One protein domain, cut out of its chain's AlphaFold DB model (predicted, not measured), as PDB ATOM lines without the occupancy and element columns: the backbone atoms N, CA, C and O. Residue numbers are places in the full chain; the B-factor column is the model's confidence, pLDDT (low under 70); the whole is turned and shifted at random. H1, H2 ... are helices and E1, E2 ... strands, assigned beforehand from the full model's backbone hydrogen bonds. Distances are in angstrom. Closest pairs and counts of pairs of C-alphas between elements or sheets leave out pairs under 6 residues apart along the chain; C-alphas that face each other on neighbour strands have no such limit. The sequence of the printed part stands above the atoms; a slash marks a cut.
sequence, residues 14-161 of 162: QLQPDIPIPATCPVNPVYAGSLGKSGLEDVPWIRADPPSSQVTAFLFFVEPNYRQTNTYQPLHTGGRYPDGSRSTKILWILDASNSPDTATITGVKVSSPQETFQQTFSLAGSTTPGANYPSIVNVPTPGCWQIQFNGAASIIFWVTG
ATOM      1  N   GLN A  14     197.587 158.701 201.414       95.50
ATOM      2  CA  GLN A  14     198.161 158.679 202.756       95.50
ATOM      3  C   GLN A  14     197.759 159.960 203.500       95.50
ATOM      4  O   GLN A  14     198.132 161.061 203.089       95.50
ATOM      5  N   LEU A  15     197.001 159.813 204.585       96.94
ATOM      6  CA  LEU A  15     196.569 160.920 205.432       96.94
ATOM      7  C   LEU A  15     197.703 161.364 206.362       96.94
ATOM      8  O   LEU A  15     198.513 160.553 206.815       96.94
ATOM      9  N   GLN A  16     197.729 162.656 206.673       97.06
ATOM     10  CA  GLN A  16     198.625 163.227 207.680       97.06
ATOM     11  C   GLN A  16     197.910 163.344 209.031       97.06
ATOM     12  O   GLN A  16     196.702 163.569 209.058       97.06
ATOM     13  N   PRO A  17     198.600 163.214 210.169       96.62
ATOM     14  CA  PRO A  17     197.979 163.534 211.446       96.62
ATOM     15  C   PRO A  17     197.626 165.029 211.489       96.62
ATOM     16  O   PRO A  17     198.374 165.867 210.985       96.62
ATOM     17  N   ASP A  18     196.481 165.373 212.076       95.44
ATOM     18  CA  ASP A  18     196.043 166.767 212.232       95.44
ATOM     19  C   ASP A  18     196.770 167.514 213.364       95.44
ATOM     20  O   ASP A  18     196.708 168.743 213.448       95.44
ATOM     21  N   ILE A  19     197.509 166.778 214.193       94.69
ATOM     22  CA  ILE A  19     198.435 167.303 215.190       94.69
ATOM     23  C   ILE A  19     199.858 166.784 214.946       94.69
ATOM     24  O   ILE A  19     200.043 165.694 214.396       94.69
ATOM     25  N   PRO A  20     200.895 167.504 215.407       95.81
ATOM     26  CA  PRO A  20     202.263 167.008 215.348       95.81
ATOM     27  C   PRO A  20     202.438 165.695 216.127       95.81
ATOM     28  O   PRO A  20     202.106 165.616 217.311       95.81
ATOM     29  N   ILE A  21     203.026 164.685 215.480       96.62
ATOM     30  CA  ILE A  21     203.470 163.438 216.118       96.62
ATOM     31  C   ILE A  21     204.995 163.502 216.294       96.62
ATOM     32  O   ILE A  21     205.699 163.821 215.332       96.62
ATOM     33  N   PRO A  22     205.543 163.203 217.489       95.75
ATOM     34  CA  PRO A  22     206.988 163.153 217.684       95.75
ATOM     35  C   PRO A  22     207.656 162.152 216.738       95.75
ATOM     36  O   PRO A  22     207.196 161.020 216.614       95.75
ATOM     37  N   ALA A  23     208.800 162.517 216.152       93.94
ATOM     38  CA  ALA A  23     209.564 161.632 215.262       93.94
ATOM     39  C   ALA A  23     210.027 160.324 215.940       93.94
ATOM     40  O   ALA A  23     210.337 159.345 215.269       93.94
ATOM     41  N   THR A  24     210.057 160.296 217.275       93.81
ATOM     42  CA  THR A  24     210.329 159.099 218.083       93.81
ATOM     43  C   THR A  24     209.171 158.098 218.104       93.81
ATOM     44  O   THR A  24     209.349 156.998 218.620       93.81
ATOM     45  N   CYS A  25     208.001 158.454 217.564       97.19
ATOM     46  CA  CYS A  25     206.863 157.560 217.420       97.19
ATOM     47  C   CYS A  25     206.667 157.163 215.949       97.19
ATOM     48  O   CYS A  25     206.069 157.925 215.185       97.19
ATOM     49  N   PRO A  26     207.143 155.978 215.531       95.69
ATOM     50  CA  PRO A  26     207.017 155.513 214.155       95.69
ATOM     51  C   PRO A  26     205.610 154.954 213.904       95.69
ATOM     52  O   PRO A  26     205.419 153.745 213.810       95.69
ATOM     53  N   VAL A  27     204.607 155.833 213.849       97.31
ATOM     54  CA  VAL A  27     203.219 155.425 213.601       97.31
ATOM     55  C   VAL A  27     203.074 154.754 212.240       97.31
ATOM     56  O   VAL A  27     203.696 155.167 211.259       97.31
ATOM     57  N   ASN A  28     202.219 153.736 212.163       97.88
ATOM     58  CA  ASN A  28     201.878 153.151 210.873       97.88
ATOM     59  C   ASN A  28     201.108 154.176 210.020       97.88
ATOM     60  O   ASN A  28     200.259 154.897 210.554       97.88
ATOM     61  N   PRO A  29     201.355 154.235 208.699       97.00
ATOM     62  CA  PRO A  29     200.630 155.142 207.821       97.00
ATOM     63  C   PRO A  29     199.120 154.876 207.821       97.00
ATOM     64  O   PRO A  29     198.681 153.727 207.718       97.00
ATOM     65  N   VAL A  30     198.338 155.955 207.873       98.00
ATOM     66  CA  VAL A  30     196.884 155.924 207.686       98.00
ATOM     67  C   VAL A  30     196.572 156.210 206.226       98.00
ATOM     68  O   VAL A  30     197.053 157.193 205.662       98.00
ATOM     69  N   TYR A  31     195.746 155.368 205.619       97.06
ATOM     70  CA  TYR A  31     195.338 155.488 204.229       97.06
ATOM     71  C   TYR A  31     193.836 155.730 204.108       97.06
ATOM     72  O   TYR A  31     193.043 155.214 204.890       97.06
ATOM     73  N   ALA A  32     193.442 156.480 203.085       95.19
ATOM     74  CA  ALA A  32     192.074 156.588 202.609       95.19
ATOM     75  C   ALA A  32     191.972 156.061 201.172       95.19
ATOM     76  O   ALA A  32     192.910 156.168 200.374       95.19
ATOM     77  N   GLY A  33     190.811 155.499 200.843       90.88
ATOM     78  CA  GLY A  33     190.535 154.869 199.556       90.88
ATOM     79  C   GLY A  33     190.119 153.408 199.701       90.88
ATOM     80  O   GLY A  33     190.371 152.761 200.719       90.88
ATOM     81  N   SER A  34     189.470 152.888 198.659       90.38
ATOM     82  CA  SER A  34     188.844 151.567 198.695       90.38
ATOM     83  C   SER A  34     189.862 150.426 198.641       90.38
ATOM     84  O   SER A  34     190.681 150.349 197.727       90.38
ATOM     85  N   LEU A  35     189.736 149.485 199.580       89.25
ATOM     86  CA  LEU A  35     190.385 148.168 199.544       89.25
ATOM     87  C   LEU A  35     189.531 147.098 198.836       89.25
ATOM     88  O   LEU A  35     189.831 145.912 198.937       89.25
ATOM     89  N   GLY A  36     188.436 147.484 198.170       87.81
ATOM     90  CA  GLY A  36     187.460 146.532 197.626       87.81
ATOM     91  C   GLY A  36     186.626 145.827 198.704       87.81
ATOM     92  O   GLY A  36     186.068 144.761 198.458       87.81
ATOM     93  N   LYS A  37     186.553 146.404 199.911       87.88
ATOM     94  CA  LYS A  37     185.754 145.898 201.032       87.88
ATOM     95  C   LYS A  37     184.437 146.676 201.111       87.88
ATOM     96  O   LYS A  37     184.444 147.834 201.520       87.88
ATOM     97  N   SER A  38     183.346 146.029 200.698       86.75
ATOM     98  CA  SER A  38     182.007 146.637 200.625       86.75
ATOM     99  C   SER A  38     181.595 147.281 201.952       86.75
ATOM    100  O   SER A  38     181.669 146.633 202.998       86.75
ATOM    101  N   GLY A  39     181.164 148.543 201.910       87.50
ATOM    102  CA  GLY A  39     180.722 149.315 203.075       87.50
ATOM    103  C   GLY A  39     181.850 149.960 203.890       87.50
ATOM    104  O   GLY A  39     181.580 150.542 204.940       87.50
ATOM    105  N   LEU A  40     183.102 149.854 203.435       91.88
ATOM    106  CA  LEU A  40     184.293 150.419 204.083       91.88
ATOM    107  C   LEU A  40     185.116 151.313 203.146       91.88
ATOM    108  O   LEU A  40     186.223 151.718 203.495       91.88
ATOM    109  N   GLU A  41     184.593 151.635 201.965       89.88
ATOM    110  CA  GLU A  41     185.264 152.440 200.937       89.88
ATOM    111  C   GLU A  41     185.663 153.829 201.444       89.88
ATOM    112  O   GLU A  41     186.645 154.415 200.988       89.88
ATOM    113  N   ASP A  42     184.895 154.316 202.413       89.88
ATOM    114  CA  ASP A  42     184.944 155.668 202.941       89.88
ATOM    115  C   ASP A  42     185.570 155.745 204.339       89.88
ATOM    116  O   ASP A  42     185.611 156.825 204.934       89.88
ATOM    117  N   VAL A  43     186.060 154.620 204.865       95.19
ATOM    118  CA  VAL A  43     186.636 154.531 206.208       95.19
ATOM    119  C   VAL A  43     188.162 154.460 206.099       95.19
ATOM    120  O   VAL A  43     188.679 153.499 205.525       95.19
ATOM    121  N   PRO A  44     188.904 155.437 206.654       97.44
ATOM    122  CA  PRO A  44     190.359 155.383 206.692       97.44
ATOM    123  C   PRO A  44     190.861 154.136 207.410       97.44
ATOM    124  O   PRO A  44     190.243 153.655 208.363       97.44
ATOM    125  N   TRP A  45     191.988 153.605 206.961       97.88
ATOM    126  CA  TRP A  45     192.484 152.317 207.413       97.88
ATOM    127  C   TRP A  45     193.999 152.287 207.561       97.88
ATOM    128  O   TRP A  45     194.734 153.065 206.956       97.88
ATOM    129  N   ILE A  46     194.463 151.345 208.375       98.12
ATOM    130  CA  ILE A  46     195.872 151.014 208.560       98.12
ATOM    131  C   ILE A  46     196.051 149.532 208.250       98.12
ATOM    132  O   ILE A  46     195.299 148.688 208.743       98.12
ATOM    133  N   ARG A  47     197.068 149.202 207.451       97.25
ATOM    134  CA  ARG A  47     197.528 147.820 207.289       97.25
ATOM    135  C   ARG A  47     198.517 147.500 208.405       97.25
ATOM    136  O   ARG A  47     199.468 148.252 208.595       97.25
ATOM    137  N   ALA A  48     198.282 146.408 209.126       97.69
ATOM    138  CA  ALA A  48     199.173 145.980 210.194       97.69
ATOM    139  C   ALA A  48     200.449 145.322 209.654       97.69
ATOM    140  O   ALA A  48     200.455 144.735 208.567       97.69
ATOM    141  N   ASP A  49     201.511 145.380 210.455       97.12
ATOM    142  CA  ASP A  49     202.774 144.705 210.178       97.12
ATOM    143  C   ASP A  49     202.849 143.335 210.873       97.12
ATOM    144  O   ASP A  49     202.409 143.216 212.015       97.12
ATOM    145  N   PRO A  50     203.445 142.309 210.246       96.31
ATOM    146  CA  PRO A  50     203.821 142.283 208.837       96.31
ATOM    147  C   PRO A  50     202.570 142.216 207.935       96.31
ATOM    148  O   PRO A  50     201.549 141.658 208.352       96.31
ATOM    149  N   PRO A  51     202.640 142.668 206.667       90.81
ATOM    150  CA  PRO A  51     201.521 142.578 205.722       90.81
ATOM    151  C   PRO A  51     200.964 141.158 205.526       90.81
ATOM    152  O   PRO A  51     199.783 140.990 205.230       90.81
ATOM    153  N   SER A  52     201.793 140.128 205.726       92.94
ATOM    154  CA  SER A  52     201.393 138.716 205.668       92.94
ATOM    155  C   SER A  52     200.398 138.307 206.759       92.94
ATOM    156  O   SER A  52     199.781 137.252 206.636       92.94
ATOM    157  N   SER A  53     200.229 139.119 207.809       94.06
ATOM    158  CA  SER A  53     199.229 138.899 208.861       94.06
ATOM    159  C   SER A  53     197.792 139.073 208.373       94.06
ATOM    160  O   SER A  53     196.873 138.562 209.008       94.06
ATOM    161  N   GLN A  54     197.594 139.784 207.255       94.06
ATOM    162  CA  GLN A  54     196.277 140.060 206.672       94.06
ATOM    163  C   GLN A  54     195.309 140.771 207.636       94.06
ATOM    164  O   GLN A  54     194.091 140.661 207.499       94.06
ATOM    165  N   VAL A  55     195.853 141.513 208.608       96.62
ATOM    166  CA  VAL A  55     195.077 142.347 209.528       96.62
ATOM    167  C   VAL A  55     195.021 143.779 209.001       96.62
ATOM    168  O   VAL A  55     196.048 144.407 208.731       96.62
ATOM    169  N   THR A  56     193.808 144.313 208.885       97.62
ATOM    170  CA  THR A  56     193.551 145.724 208.564       97.62
ATOM    171  C   THR A  56     192.695 146.351 209.661       97.62
ATOM    172  O   THR A  56     191.681 145.781 210.057       97.62
ATOM    173  N   ALA A  57     193.084 147.528 210.147       98.12
ATOM    174  CA  ALA A  57     192.326 148.301 211.125       98.12
ATOM    175  C   ALA A  57     191.617 149.471 210.440       98.12
ATOM    176  O   ALA A  57     192.275 150.354 209.899       98.12
ATOM    177  N   PHE A  58     190.289 149.495 210.484       97.75
ATOM    178  CA  PHE A  58     189.451 150.575 209.965       97.75
ATOM    179  C   PHE A  58     189.079 151.546 211.088       97.75
ATOM    180  O   PHE A  58     188.496 151.152 212.102       97.75
ATOM    181  N   LEU A  59     189.421 152.818 210.907       97.31
ATOM    182  CA  LEU A  59     189.365 153.867 211.919       97.31
ATOM    183  C   LEU A  59     188.030 154.621 211.842       97.31
ATOM    184  O   LEU A  59     187.937 155.710 211.283       97.31
ATOM    185  N   PHE A  60     186.981 154.053 212.436       95.12
ATOM    186  CA  PHE A  60     185.626 154.631 212.430       95.12
ATOM    187  C   PHE A  60     185.497 155.960 213.190       95.12
ATOM    188  O   PHE A  60     184.442 156.586 213.154       95.12
ATOM    189  N   PHE A  61     186.541 156.374 213.902       92.38
ATOM    190  CA  PHE A  61     186.593 157.656 214.594       92.38
ATOM    191  C   PHE A  61     187.143 158.799 213.738       92.38
ATOM    192  O   PHE A  61     187.032 159.949 214.155       92.38
ATOM    193  N   VAL A  62     187.754 158.502 212.585       93.25
ATOM    194  CA  VAL A  62     188.246 159.542 211.677       93.25
ATOM    195  C   VAL A  62     187.056 160.117 210.924       93.25
ATOM    196  O   VAL A  62     186.305 159.394 210.268       93.25
ATOM    197  N   GLU A  63     186.867 161.427 211.038       89.31
ATOM    198  CA  GLU A  63     185.718 162.101 210.443       89.31
ATOM    199  C   GLU A  63     185.836 162.219 208.920       89.31
ATOM    200  O   GLU A  63     186.932 162.431 208.409       89.31
ATOM    201  N   PRO A  64     184.717 162.188 208.168       89.06
ATOM    202  CA  PRO A  64     184.733 162.312 206.706       89.06
ATOM    203  C   PRO A  64     185.388 163.589 206.152       89.06
ATOM    204  O   PRO A  64     185.642 163.660 204.948       89.06
ATOM    205  N   ASN A  65     185.660 164.588 207.002       90.56
ATOM    206  CA  ASN A  65     186.360 165.814 206.624       90.56
ATOM    207  C   ASN A  65     187.800 165.572 206.128       90.56
ATOM    208  O   ASN A  65     188.357 166.434 205.442       90.56
ATOM    209  N   TYR A  66     188.368 164.383 206.377       93.00
ATOM    210  CA  TYR A  66     189.654 163.967 205.807       93.00
ATOM    211  C   TYR A  66     189.697 164.110 204.278       93.00
ATOM    212  O   TYR A  66     190.769 164.278 203.708       93.00
ATOM    213  N   ARG A  67     188.547 164.054 203.588       91.25
ATOM    214  CA  ARG A  67     188.469 164.196 202.123       91.25
ATOM    215  C   ARG A  67     188.844 165.585 201.634       91.25
ATOM    216  O   ARG A  67     189.231 165.734 200.481       91.25
ATOM    217  N   GLN A  68     188.659 166.596 202.477       93.19
ATOM    218  CA  GLN A  68     189.003 167.979 202.173       93.19
ATOM    219  C   GLN A  68     190.361 168.350 202.767       93.19
ATOM    220  O   GLN A  68     191.113 169.092 202.142       93.19
ATOM    221  N   THR A  69     190.676 167.852 203.965       95.12
ATOM    222  CA  THR A  69     191.887 168.247 204.700       95.12
ATOM    223  C   THR A  69     193.092 167.358 204.414       95.12
ATOM    224  O   THR A  69     194.220 167.780 204.652       95.12
ATOM    225  N   ASN A  70     192.877 166.137 203.915       95.94
ATOM    226  CA  ASN A  70     193.875 165.066 203.838       95.94
ATOM    227  C   ASN A  70     194.520 164.743 205.201       95.94
ATOM    228  O   ASN A  70     195.665 164.283 205.256       95.94
ATOM    229  N   THR A  71     193.790 164.977 206.299       96.94
ATOM    230  CA  THR A  71     194.262 164.726 207.666       96.94
ATOM    231  C   THR A  71     193.389 163.738 208.437       96.94
ATOM    232  O   THR A  71     192.237 163.510 208.079       96.94
ATOM    233  N   TYR A  72     193.933 163.152 209.507       95.88
ATOM    234  CA  TYR A  72     193.206 162.318 210.465       95.88
ATOM    235  C   TYR A  72     193.511 162.736 211.908       95.88
ATOM    236  O   TYR A  72     194.622 163.165 212.217       95.88
ATOM    237  N   GLN A  73     192.532 162.566 212.795       92.56
ATOM    238  CA  GLN A  73     192.697 162.770 214.233       92.56
ATOM    239  C   GLN A  73     193.339 161.536 214.894       92.56
ATOM    240  O   GLN A  73     192.939 160.422 214.563       92.56
ATOM    241  N   PRO A  74     194.282 161.662 215.844       93.25
ATOM    242  CA  PRO A  74     194.815 160.516 216.586       93.25
ATOM    243  C   PRO A  74     193.809 159.821 217.514       93.25
ATOM    244  O   PRO A  74     192.712 160.308 217.788       93.25
ATOM    245  N   LEU A  75     194.219 158.663 218.041       93.75
ATOM    246  CA  LEU A  75     193.496 157.986 219.117       93.75
ATOM    247  C   LEU A  75     193.568 158.794 220.412       93.75
ATOM    248  O   LEU A  75     194.597 159.382 220.713       93.75
ATOM    249  N   HIS A  76     192.517 158.712 221.220       94.06
ATOM    250  CA  HIS A  76     192.457 159.290 222.557       94.06
ATOM    251  C   HIS A  76     192.525 158.204 223.636       94.06
ATOM    252  O   HIS A  76     192.044 157.080 223.452       94.06
ATOM    253  N   THR A  77     193.101 158.546 224.788       96.06
ATOM    254  CA  THR A  77     193.073 157.691 225.980       96.06
ATOM    255  C   THR A  77     191.642 157.354 226.398       96.06
ATOM    256  O   THR A  77     190.720 158.139 226.199       96.06
ATOM    257  N   GLY A  78     191.435 156.184 227.006       94.81
ATOM    258  CA  GLY A  78     190.124 155.789 227.540       94.81
ATOM    259  C   GLY A  78     189.031 155.542 226.490       94.81
ATOM    260  O   GLY A  78     187.858 155.442 226.847       94.81
ATOM    261  N   GLY A  79     189.392 155.453 225.205       93.44
ATOM    262  CA  GLY A  79     188.486 155.015 224.143       93.44
ATOM    263  C   GLY A  79     187.448 156.045 223.696       93.44
ATOM    264  O   GLY A  79     186.485 155.706 223.000       93.44
ATOM    265  N   ARG A  80     187.587 157.302 224.121       93.00
ATOM    266  CA  ARG A  80     186.630 158.384 223.865       93.00
ATOM    267  C   ARG A  80     187.353 159.702 223.703       93.00
ATOM    268  O   ARG A  80     188.416 159.870 224.282       93.00
ATOM    269  N   TYR A  81     186.744 160.612 222.955       87.69
ATOM    270  CA  TYR A  81     187.197 161.996 222.873       87.69
ATOM    271  C   TYR A  81     186.863 162.783 224.153       87.69
ATOM    272  O   TYR A  81     185.938 162.387 224.873       87.69
ATOM    273  N   PRO A  82     187.572 163.897 224.427       86.31
ATOM    274  CA  PRO A  82     187.464 164.637 225.690       86.31
ATOM    275  C   PRO A  82     186.061 165.193 225.959       86.31
ATOM    276  O   PRO A  82     185.614 165.260 227.099       86.31
ATOM    277  N   ASP A  83     185.345 165.563 224.898       86.31
ATOM    278  CA  ASP A  83     183.977 166.085 224.949       86.31
ATOM    279  C   ASP A  83     182.910 164.994 225.175       86.31
ATOM    280  O   ASP A  83     181.724 165.296 225.302       86.31
ATOM    281  N   GLY A  84     183.315 163.719 225.197       81.94
ATOM    282  CA  GLY A  84     182.434 162.564 225.339       81.94
ATOM    283  C   GLY A  84     181.520 162.300 224.139       81.94
ATOM    284  O   GLY A  84     180.734 161.354 224.192       81.94
ATOM    285  N   SER A  85     181.617 163.082 223.058       82.50
ATOM    286  CA  SER A  85     180.679 163.027 221.930       82.50
ATOM    287  C   SER A  85     180.864 161.781 221.064       82.50
ATOM    288  O   SER A  85     179.919 161.305 220.431       82.50
ATOM    289  N   ARG A  86     182.079 161.219 221.053       87.06
ATOM    290  CA  ARG A  86     182.461 160.111 220.172       87.06
ATOM    291  C   ARG A  86     183.457 159.151 220.820       87.06
ATOM    292  O   ARG A  86     184.302 159.528 221.634       87.06
ATOM    293  N   SER A  87     183.350 157.881 220.432       91.31
ATOM    294  CA  SER A  87     184.294 156.823 220.816       91.31
ATOM    295  C   SER A  87     185.350 156.611 219.736       91.31
ATOM    296  O   SER A  87     185.076 156.799 218.551       91.31
ATOM    297  N   THR A  88     186.546 156.175 220.123       90.50
ATOM    298  CA  THR A  88     187.625 155.846 219.184       90.50
ATOM    299  C   THR A  88     187.473 154.423 218.648       90.50
ATOM    300  O   THR A  88     188.277 153.530 218.926       90.50
ATOM    301  N   LYS A  89     186.375 154.189 217.919       95.12
ATOM    302  CA  LYS A  89     186.023 152.867 217.394       95.12
ATOM    303  C   LYS A  89     186.996 152.423 216.300       95.12
ATOM    304  O   LYS A  89     187.190 153.132 215.315       95.12
ATOM    305  N   ILE A  90     187.525 151.209 216.434       97.94
ATOM    306  CA  ILE A  90     188.303 150.528 215.393       97.94
ATOM    307  C   ILE A  90     187.602 149.224 215.030       97.94
ATOM    308  O   ILE A  90     187.270 148.428 215.911       97.94
ATOM    309  N   LEU A  91     187.384 148.999 213.738       97.50
ATOM    310  CA  LEU A  91     187.004 147.693 213.213       97.50
ATOM    311  C   LEU A  91     188.261 146.981 212.715       97.50
ATOM    312  O   LEU A  91     188.886 147.426 211.756       97.50
ATOM    313  N   TRP A  92     188.618 145.872 213.351       97.69
ATOM    314  CA  TRP A  92     189.693 145.005 212.884       97.69
ATOM    315  C   TRP A  92     189.119 143.979 211.919       97.69
ATOM    316  O   TRP A  92     188.120 143.327 212.232       97.69
ATOM    317  N   ILE A  93     189.753 143.839 210.761       96.94
ATOM    318  CA  ILE A  93     189.420 142.821 209.773       96.94
ATOM    319  C   ILE A  93     190.608 141.890 209.615       96.94
ATOM    320  O   ILE A  93     191.718 142.346 209.342       96.94
ATOM    321  N   LEU A  94     190.347 140.598 209.789       95.56
ATOM    322  CA  LEU A  94     191.283 139.514 209.527       95.56
ATOM    323  C   LEU A  94     190.809 138.752 208.286       95.56
ATOM    324  O   LEU A  94     189.754 138.120 208.318       95.56
ATOM    325  N   ASP A  95     191.594 138.786 207.210       91.81
ATOM    326  CA  ASP A  95     191.247 138.105 205.947       91.81
ATOM    327  C   ASP A  95     191.674 136.620 205.918       91.81
ATOM    328  O   ASP A  95     191.640 135.967 204.876       91.81
ATOM    329  N   ALA A  96     192.058 136.054 207.068       82.00
ATOM    330  CA  ALA A  96     192.464 134.657 207.180       82.00
ATOM    331  C   ALA A  96     191.261 133.693 207.175       82.00
ATOM    332  O   ALA A  96     190.235 133.936 207.811       82.00
ATOM    333  N   SER A  97     191.433 132.537 206.526       75.75
ATOM    334  CA  SER A  97     190.385 131.520 206.354       75.75
ATOM    335  C   SER A  97     189.873 130.904 207.661       75.75
ATOM    336  O   SER A  97     188.730 130.465 207.717       75.75
ATOM    337  N   ASN A  98     190.701 130.880 208.710       79.56
ATOM    338  CA  ASN A  98     190.358 130.344 210.026       79.56
ATOM    339  C   ASN A  98     190.489 131.454 211.065       79.56
ATOM    340  O   ASN A  98     191.571 131.690 211.604       79.56
ATOM    341  N   SER A  99     189.386 132.147 211.312       87.62
ATOM    342  CA  SER A  99     189.352 133.259 212.253       87.62
ATOM    343  C   SER A  99     188.761 132.817 213.597       87.62
ATOM    344  O   SER A  99     187.731 132.146 213.600       87.62
ATOM    345  N   PRO A 100     189.396 133.159 214.733       92.12
ATOM    346  CA  PRO A 100     188.904 132.787 216.058       92.12
ATOM    347  C   PRO A 100     187.601 133.516 216.422       92.12
ATOM    348  O   PRO A 100     187.337 134.616 215.938       92.12
ATOM    349  N   ASP A 101     186.819 132.960 217.349       95.06
ATOM    350  CA  ASP A 101     185.591 133.604 217.853       95.06
ATOM    351  C   ASP A 101     185.865 134.904 218.622       95.06
ATOM    352  O   ASP A 101     184.971 135.730 218.818       95.06
ATOM    353  N   THR A 102     187.107 135.105 219.061       97.00
ATOM    354  CA  THR A 102     187.559 136.320 219.734       97.00
ATOM    355  C   THR A 102     188.904 136.783 219.198       97.00
ATOM    356  O   THR A 102     189.725 135.989 218.745       97.00
ATOM    357  N   ALA A 103     189.140 138.088 219.276       96.81
ATOM    358  CA  ALA A 103     190.446 138.682 219.052       96.81
ATOM    359  C   ALA A 103     190.906 139.416 220.306       96.81
ATOM    360  O   ALA A 103     190.128 140.126 220.944       96.81
ATOM    361  N   THR A 104     192.182 139.275 220.634       98.38
ATOM    362  CA  THR A 104     192.846 139.979 221.724       98.38
ATOM    363  C   THR A 104     193.812 140.997 221.147       98.38
ATOM    364  O   THR A 104     194.633 140.670 220.290       98.38
ATOM    365  N   ILE A 105     193.749 142.224 221.657       98.44
ATOM    366  CA  ILE A 105     194.804 143.211 221.460       98.44
ATOM    367  C   ILE A 105     195.623 143.373 222.736       98.44
ATOM    368  O   ILE A 105     195.061 143.402 223.833       98.44
ATOM    369  N   THR A 106     196.931 143.536 222.575       98.62
ATOM    370  CA  THR A 106     197.860 143.884 223.654       98.62
ATOM    371  C   THR A 106     198.623 145.132 223.251       98.62
ATOM    372  O   THR A 106     199.246 145.156 222.194       98.62
ATOM    373  N   GLY A 107     198.576 146.175 224.069       98.44
ATOM    374  CA  GLY A 107     199.343 147.394 223.854       98.44
ATOM    375  C   GLY A 107     200.556 147.467 224.767       98.44
ATOM    376  O   GLY A 107     200.448 147.149 225.949       98.44
ATOM    377  N   VAL A 108     201.676 147.938 224.230       98.50
ATOM    378  CA  VAL A 108     202.902 148.261 224.971       98.50
ATOM    379  C   VAL A 108     203.312 149.690 224.636       98.50
ATOM    380  O   VAL A 108     203.395 150.059 223.459       98.50
ATOM    381  N   LYS A 109     203.570 150.512 225.654       98.25
ATOM    382  CA  LYS A 109     204.025 151.888 225.445       98.25
ATOM    383  C   LYS A 109     205.502 151.900 225.068       98.25
ATOM    384  O   LYS A 109     206.346 151.411 225.813       98.25
ATOM    385  N   VAL A 110     205.836 152.515 223.936       97.19
ATOM    386  CA  VAL A 110     207.198 152.483 223.370       97.19
ATOM    387  C   VAL A 110     208.226 153.110 224.318       97.19
ATOM    388  O   VAL A 110     209.324 152.589 224.475       97.19
ATOM    389  N   SER A 111     207.868 154.204 224.995       95.88
ATOM    390  CA  SER A 111     208.760 154.896 225.938       95.88
ATOM    391  C   SER A 111     208.824 154.251 227.327       95.88
ATOM    392  O   SER A 111     209.669 154.635 228.129       95.88
ATOM    393  N   SER A 112     207.904 153.338 227.645       96.19
ATOM    394  CA  SER A 112     207.795 152.695 228.957       96.19
ATOM    395  C   SER A 112     207.214 151.289 228.782       96.19
ATOM    396  O   SER A 112     206.017 151.091 228.980       96.19
ATOM    397  N   PRO A 113     208.028 150.290 228.396       95.19
ATOM    398  CA  PRO A 113     207.522 148.958 228.051       95.19
ATOM    399  C   PRO A 113     206.824 148.197 229.191       95.19
ATOM    400  O   PRO A 113     206.223 147.155 228.949       95.19
ATOM    401  N   GLN A 114     206.905 148.695 230.430       96.62
ATOM    402  CA  GLN A 114     206.151 148.178 231.577       96.62
ATOM    403  C   GLN A 114     204.693 148.673 231.597       96.62
ATOM    404  O   GLN A 114     203.845 148.057 232.237       96.62
ATOM    405  N   GLU A 115     204.387 149.776 230.907       98.12
ATOM    406  CA  GLU A 115     203.017 150.241 230.705       98.12
ATOM    407  C   GLU A 115     202.370 149.433 229.578       98.12
ATOM    408  O   GLU A 115     202.698 149.581 228.395       98.12
ATOM    409  N   THR A 116     201.430 148.575 229.965       98.38
ATOM    410  CA  THR A 116     200.735 147.658 229.061       98.38
ATOM    411  C   THR A 116     199.225 147.740 229.242       98.38
ATOM    412  O   THR A 116     198.743 148.050 230.331       98.38
ATOM    413  N   PHE A 117     198.467 147.368 228.214       98.25
ATOM    414  CA  PHE A 117     197.044 147.054 228.351       98.25
ATOM    415  C   PHE A 117     196.673 145.838 227.506       98.25
ATOM    416  O   PHE A 117     197.385 145.487 226.566       98.25
ATOM    417  N   GLN A 118     195.538 145.219 227.818       98.44
ATOM    418  CA  GLN A 118     194.987 144.110 227.046       98.44
ATOM    419  C   GLN A 118     193.465 144.233 226.964       98.44
ATOM    420  O   GLN A 118     192.812 144.580 227.949       98.44
ATOM    421  N   GLN A 119     192.895 143.944 225.796       98.19
ATOM    422  CA  GLN A 119     191.448 143.866 225.594       98.19
ATOM    423  C   GLN A 119     191.100 142.707 224.666       98.19
ATOM    424  O   GLN A 119     191.861 142.394 223.754       98.19
ATOM    425  N   THR A 120     189.928 142.107 224.869       98.25
ATOM    426  CA  THR A 120     189.401 141.033 224.021       98.25
ATOM    427  C   THR A 120     188.033 141.428 223.479       98.25
ATOM    428  O   THR A 120     187.218 141.994 224.207       98.25
ATOM    429  N   PHE A 121     187.783 141.122 222.208       96.94
ATOM    430  CA  PHE A 121     186.549 141.448 221.495       96.94
ATOM    431  C   PHE A 121     186.010 140.217 220.775       96.94
ATOM    432  O   PHE A 121     186.780 139.395 220.280       96.94
ATOM    433  N   SER A 122     184.688 140.107 220.695       97.12
ATOM    434  CA  SER A 122     184.020 139.010 219.996       97.12
ATOM    435  C   SER A 122     183.976 139.237 218.486       97.12
ATOM    436  O   SER A 122     183.900 140.373 218.013       97.12
ATOM    437  N   LEU A 123     183.967 138.136 217.739       96.12
ATOM    438  CA  LEU A 123     183.660 138.109 216.317       96.12
ATOM    439  C   LEU A 123     182.229 138.618 216.077       96.12
ATOM    440  O   LEU A 123     181.277 138.140 216.690       96.12
ATOM    441  N   ALA A 124     182.077 139.571 215.160       93.31
ATOM    442  CA  ALA A 124     180.780 140.112 214.746       93.31
ATOM    443  C   ALA A 124     180.288 139.554 213.395       93.31
ATOM    444  O   ALA A 124     179.115 139.697 213.063       93.31
ATOM    445  N   GLY A 125     181.169 138.927 212.608       88.31
ATOM    446  CA  GLY A 125     180.838 138.303 211.322       88.31
ATOM    447  C   GLY A 125     182.086 137.927 210.519       88.31
ATOM    448  O   GLY A 125     183.126 138.557 210.696       88.31
ATOM    449  N   SER A 126     181.998 136.912 209.652       81.69
ATOM    450  CA  SER A 126     183.162 136.284 208.991       81.69
ATOM    451  C   SER A 126     183.029 136.033 207.482       81.69
ATOM    452  O   SER A 126     183.895 135.397 206.892       81.69
ATOM    453  N   THR A 127     181.962 136.507 206.836       72.12
ATOM    454  CA  THR A 127     181.666 136.170 205.432       72.12
ATOM    455  C   THR A 127     182.405 137.056 204.429       72.12
ATOM    456  O   THR A 127     183.127 136.570 203.565       72.12
ATOM    457  N   THR A 128     182.217 138.373 204.495       75.75
ATOM    458  CA  THR A 128     182.874 139.371 203.637       75.75
ATOM    459  C   THR A 128     182.843 140.702 204.394       75.75
ATOM    460  O   THR A 128     181.788 141.052 204.919       75.75
ATOM    461  N   PRO A 129     183.955 141.449 204.504       75.75
ATOM    462  CA  PRO A 129     185.213 141.301 203.769       75.75
ATOM    463  C   PRO A 129     186.277 140.408 204.432       75.75
ATOM    464  O   PRO A 129     187.399 140.394 203.945       75.75
ATOM    465  N   GLY A 130     185.935 139.718 205.522       89.44
ATOM    466  CA  GLY A 130     186.811 138.896 206.359       89.44
ATOM    467  C   GLY A 130     186.156 138.701 207.732       89.44
ATOM    468  O   GLY A 130     184.967 138.990 207.886       89.44
ATOM    469  N   ALA A 131     186.908 138.254 208.737       95.00
ATOM    470  CA  ALA A 131     186.443 138.238 210.121       95.00
ATOM    471  C   ALA A 131     186.507 139.627 210.759       95.00
ATOM    472  O   ALA A 131     187.534 140.295 210.705       95.00
ATOM    473  N   ASN A 132     185.397 140.050 211.360       95.81
ATOM    474  CA  ASN A 132     185.167 141.402 211.852       95.81
ATOM    475  C   ASN A 132     185.199 141.431 213.379       95.81
ATOM    476  O   ASN A 132     184.354 140.809 214.023       95.81
ATOM    477  N   TYR A 133     186.095 142.229 213.951       97.44
ATOM    478  CA  TYR A 133     186.183 142.451 215.393       97.44
ATOM    479  C   TYR A 133     186.033 143.952 215.670       97.44
ATOM    480  O   TYR A 133     187.000 144.706 215.552       97.44
ATOM    481  N   PRO A 134     184.821 144.448 215.962       97.19
ATOM    482  CA  PRO A 134     184.629 145.839 216.345       97.19
ATOM    483  C   PRO A 134     185.154 146.076 217.765       97.19
ATOM    484  O   PRO A 134     184.930 145.275 218.670       97.19
ATOM    485  N   SER A 135     185.817 147.210 217.978       97.50
ATOM    486  CA  SER A 135     186.424 147.556 219.262       97.50
ATOM    487  C   SER A 135     186.292 149.038 219.590       97.50
ATOM    488  O   SER A 135     186.259 149.884 218.698       97.50
ATOM    489  N   ILE A 136     186.272 149.338 220.887       96.81
ATOM    490  CA  ILE A 136     186.682 150.632 221.432       96.81
ATOM    491  C   ILE A 136     188.000 150.371 222.165       96.81
ATOM    492  O   ILE A 136     188.025 149.642 223.163       96.81
ATOM    493  N   VAL A 137     189.098 150.907 221.631       94.94
ATOM    494  CA  VAL A 137     190.441 150.691 222.185       94.94
ATOM    495  C   VAL A 137     190.678 151.666 223.335       94.94
ATOM    496  O   VAL A 137     190.709 152.876 223.136       94.94
ATOM    497  N   ASN A 138     190.857 151.133 224.540       95.75
ATOM    498  CA  ASN A 138     191.023 151.887 225.777       95.75
ATOM    499  C   ASN A 138     192.504 151.967 226.142       95.75
ATOM    500  O   ASN A 138     193.005 151.178 226.943       95.75
ATOM    501  N   VAL A 139     193.210 152.930 225.552       96.62
ATOM    502  CA  VAL A 139     194.618 153.171 225.882       96.62
ATOM    503  C   VAL A 139     194.721 153.938 227.214       96.62
ATOM    504  O   VAL A 139     194.046 154.962 227.349       96.62
ATOM    505  N   PRO A 140     195.533 153.496 228.197       96.44
ATOM    506  CA  PRO A 140     195.530 154.089 229.540       96.44
ATOM    507  C   PRO A 140     196.147 155.487 229.634       96.44
ATOM    508  O   PRO A 140     195.642 156.328 230.374       96.44
ATOM    509  N   THR A 141     197.253 155.733 228.927       97.44
ATOM    510  CA  THR A 141     198.022 156.983 229.033       97.44
ATOM    511  C   THR A 141     198.427 157.511 227.652       97.44
ATOM    512  O   THR A 141     198.565 156.721 226.712       97.44
ATOM    513  N   PRO A 142     198.630 158.832 227.492       97.38
ATOM    514  CA  PRO A 142     199.075 159.400 226.224       97.38
ATOM    515  C   PRO A 142     200.482 158.926 225.847       97.38
ATOM    516  O   PRO A 142     201.311 158.628 226.714       97.38
ATOM    517  N   GLY A 143     200.771 158.904 224.549       97.75
ATOM    518  CA  GLY A 143     202.095 158.602 224.013       97.75
ATOM    519  C   GLY A 143     202.070 157.665 222.812       97.75
ATOM    520  O   GLY A 143     201.048 157.480 222.154       97.75
ATOM    521  N   CYS A 144     203.227 157.074 222.528       98.25
ATOM    522  CA  CYS A 144     203.395 156.128 221.437       98.25
ATOM    523  C   CYS A 144     203.149 154.696 221.917       98.25
ATOM    524  O   CYS A 144     203.812 154.240 222.854       98.25
ATOM    525  N   TRP A 145     202.234 153.986 221.262       98.56
ATOM    526  CA  TRP A 145     201.810 152.645 221.654       98.56
ATOM    527  C   TRP A 145     201.914 151.675 220.489       98.56
ATOM    528  O   TRP A 145     201.299 151.896 219.450       98.56
ATOM    529  N   GLN A 146     202.640 150.576 220.688       98.50
ATOM    530  CA  GLN A 146     202.595 149.426 219.793       98.50
ATOM    531  C   GLN A 146     201.463 148.505 220.245       98.50
ATOM    532  O   GLN A 146     201.503 147.958 221.344       98.50
ATOM    533  N   ILE A 147     200.453 148.337 219.397       98.44
ATOM    534  CA  ILE A 147     199.292 147.484 219.642       98.44
ATOM    535  C   ILE A 147     199.426 146.229 218.792       98.44
ATOM    536  O   ILE A 147     199.439 146.304 217.567       98.44
ATOM    537  N   GLN A 148     199.515 145.078 219.443       98.38
ATOM    538  CA  GLN A 148     199.549 143.769 218.809       98.38
ATOM    539  C   GLN A 148     198.144 143.182 218.720       98.38
ATOM    540  O   GLN A 148     197.426 143.177 219.712       98.38
ATOM    541  N   PHE A 149     197.775 142.639 217.565       97.94
ATOM    542  CA  PHE A 149     196.543 141.892 217.334       97.94
ATOM    543  C   PHE A 149     196.857 140.393 217.308       97.94
ATOM    544  O   PHE A 149     197.642 139.933 216.474       97.94
ATOM    545  N   ASN A 150     196.280 139.640 218.247       96.44
ATOM    546  CA  ASN A 150     196.491 138.201 218.452       96.44
ATOM    547  C   ASN A 150     197.975 137.777 218.509       96.44
ATOM    548  O   ASN A 150     198.312 136.651 218.156       96.44
ATOM    549  N   GLY A 151     198.877 138.689 218.894       94.12
ATOM    550  CA  GLY A 151     200.331 138.468 218.871       94.12
ATOM    551  C   GLY A 151     200.937 138.250 217.474       94.12
ATOM    552  O   GLY A 151     202.125 137.962 217.376       94.12
ATOM    553  N   ALA A 152     200.147 138.375 216.404       91.62
ATOM    554  CA  ALA A 152     200.542 138.038 215.034       91.62
ATOM    555  C   ALA A 152     200.740 139.265 214.136       91.62
ATOM    556  O   ALA A 152     201.488 139.201 213.160       91.62
ATOM    557  N   ALA A 153     200.065 140.368 214.451       96.88
ATOM    558  CA  ALA A 153     200.172 141.627 213.728       96.88
ATOM    559  C   ALA A 153     200.383 142.779 214.708       96.88
ATOM    560  O   ALA A 153     199.955 142.678 215.855       96.88
ATOM    561  N   SER A 154     200.980 143.885 214.275       97.94
ATOM    562  CA  SER A 154     201.112 145.087 215.093       97.94
ATOM    563  C   SER A 154     200.824 146.370 214.331       97.94
ATOM    564  O   SER A 154     201.109 146.470 213.139       97.94
ATOM    565  N   ILE A 155     200.283 147.351 215.050       98.50
ATOM    566  CA  ILE A 155     200.098 148.729 214.603       98.50
ATOM    567  C   ILE A 155     200.605 149.663 215.700       98.50
ATOM    568  O   ILE A 155     200.250 149.506 216.867       98.50
ATOM    569  N   ILE A 156     201.415 150.647 215.332       98.44
ATOM    570  CA  ILE A 156     201.886 151.711 216.208       98.44
ATOM    571  C   ILE A 156     200.990 152.934 216.031       98.44
ATOM    572  O   ILE A 156     200.844 153.463 214.927       98.44
ATOM    573  N   PHE A 157     200.414 153.397 217.138       97.81
ATOM    574  CA  PHE A 157     199.584 154.595 217.204       97.81
ATOM    575  C   PHE A 157     200.238 155.665 218.073       97.81
ATOM    576  O   PHE A 157     200.853 155.371 219.102       97.81
ATOM    577  N   TRP A 158     200.017 156.922 217.699       97.75
ATOM    578  CA  TRP A 158     200.121 158.040 218.628       97.75
ATOM    579  C   TRP A 158     198.777 158.230 219.329       97.75
ATOM    580  O   TRP A 158     197.729 158.209 218.678       97.75
ATOM    581  N   VAL A 159     198.818 158.397 220.649       97.19
ATOM    582  CA  VAL A 159     197.637 158.513 221.503       97.19
ATOM    583  C   VAL A 159     197.694 159.813 222.292       97.19
ATOM    584  O   VAL A 159     198.668 160.085 222.996       97.19
ATOM    585  N   THR A 160     196.636 160.606 222.192       95.06
ATOM    586  CA  THR A 160     196.431 161.868 222.902       95.06
ATOM    587  C   THR A 160     195.645 161.658 224.192       95.06
ATOM    588  O   THR A 160     194.907 160.686 224.348       95.06
ATOM    589  N   GLY A 161     195.831 162.561 225.155       90.25
ATOM    590  CA  GLY A 161     195.049 162.562 226.390       90.25
ATOM    591  C   GLY A 161     193.646 163.119 226.192       90.25
ATOM    592  O   GLY A 161     193.401 163.869 225.242       90.25
TER     593      GLY A 161
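What this domain is: This is residues 14 to 161 of the 162 residues of an uncharacterized protein of Chloroflexi bacterium (UniProt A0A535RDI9). Look for a sandwich of two four-stranded sheets, face to face with their strands crossed: E7, E6, E9 and E10 make one, twisted, and E3, E4, E5 and E8 the other. A small hairpin of E1 and E2 sits beside E3, and the short helix H1 lies far out near E1. The printed part has 148 residues with ten named strands and one named helix, in the order E1 E2 E3 E4 H1 E5 E6 E7 E8 E9 E10; the sheets, ordered E7 E6 E9 E10, E3 E4 E5 E8 and E1 E2, are antiparallel. The class is mostly strand, though under half of the residues are in named elements. The whole is compact, with a radius of gyration of the C-alphas of 14.4 A and spans of 39 by 37 by 29 A.

How they stand to each other: Begin with the hairpin of E6, residues 102 to 109, and E7, residues 112 to 122, where N 105 and O 119 are 2.8 A apart. E7 bends by 57 degrees at residue 115. E9, residues 143 to 149, is antiparallel to E6, with N 148 and O 106 at 2.8 A. E10, residues 153 to 160, forms a hairpin with E9, with N 147 and O 155 at 2.8 A. In the other sheet, E3, residues 45 to 47, and E4, residues 55 to 59, form a hairpin, with N 46 and O 57 at 2.8 A. E5, residues 89 to 94, follows across the sheet, with N 58 and O 91 at 2.8 A. E8, residues 131 to 136, is an edge strand, with N 135 and O 90 at 2.8 A. The sandwich's facing parts are 9.4 A centre to centre, their strands at 53 degrees. Between the sheets, the closest C-alphas of E7 and E8, those of Ser 122 and Tyr 133, are 6.1 A apart. E1, residues 14 to 17, and E2, residues 30 to 32, form a hairpin, with N 15 and O 30 at 2.8 A. The closest C-alphas of E2 and E3, those of Val 30 and Ile 46, are 5.1 A apart. H1, residues 66 to 69, is on neither four-stranded sheet and is too short for an O i to N i+4 pair.

Where its parts are: Find C-alpha 112 at (207.795, 152.695, 228.957); from there E7 runs 28.9 A to C-alpha 122. E6 measures 23.4 A and E9 18.8 A. E10 runs 22.5 A to C-alpha 160 at (196.431, 161.868, 222.902).

The domain as a whole: The C-alphas of Asp 83 and Ser 97, the two farthest apart, are 39.8 A apart. The printed part has no cut; the links E1 to E2, E2 to E3 and H1 to E5 are long. The mean pLDDT of the printed part is 94.0, and no printed residue is under 70.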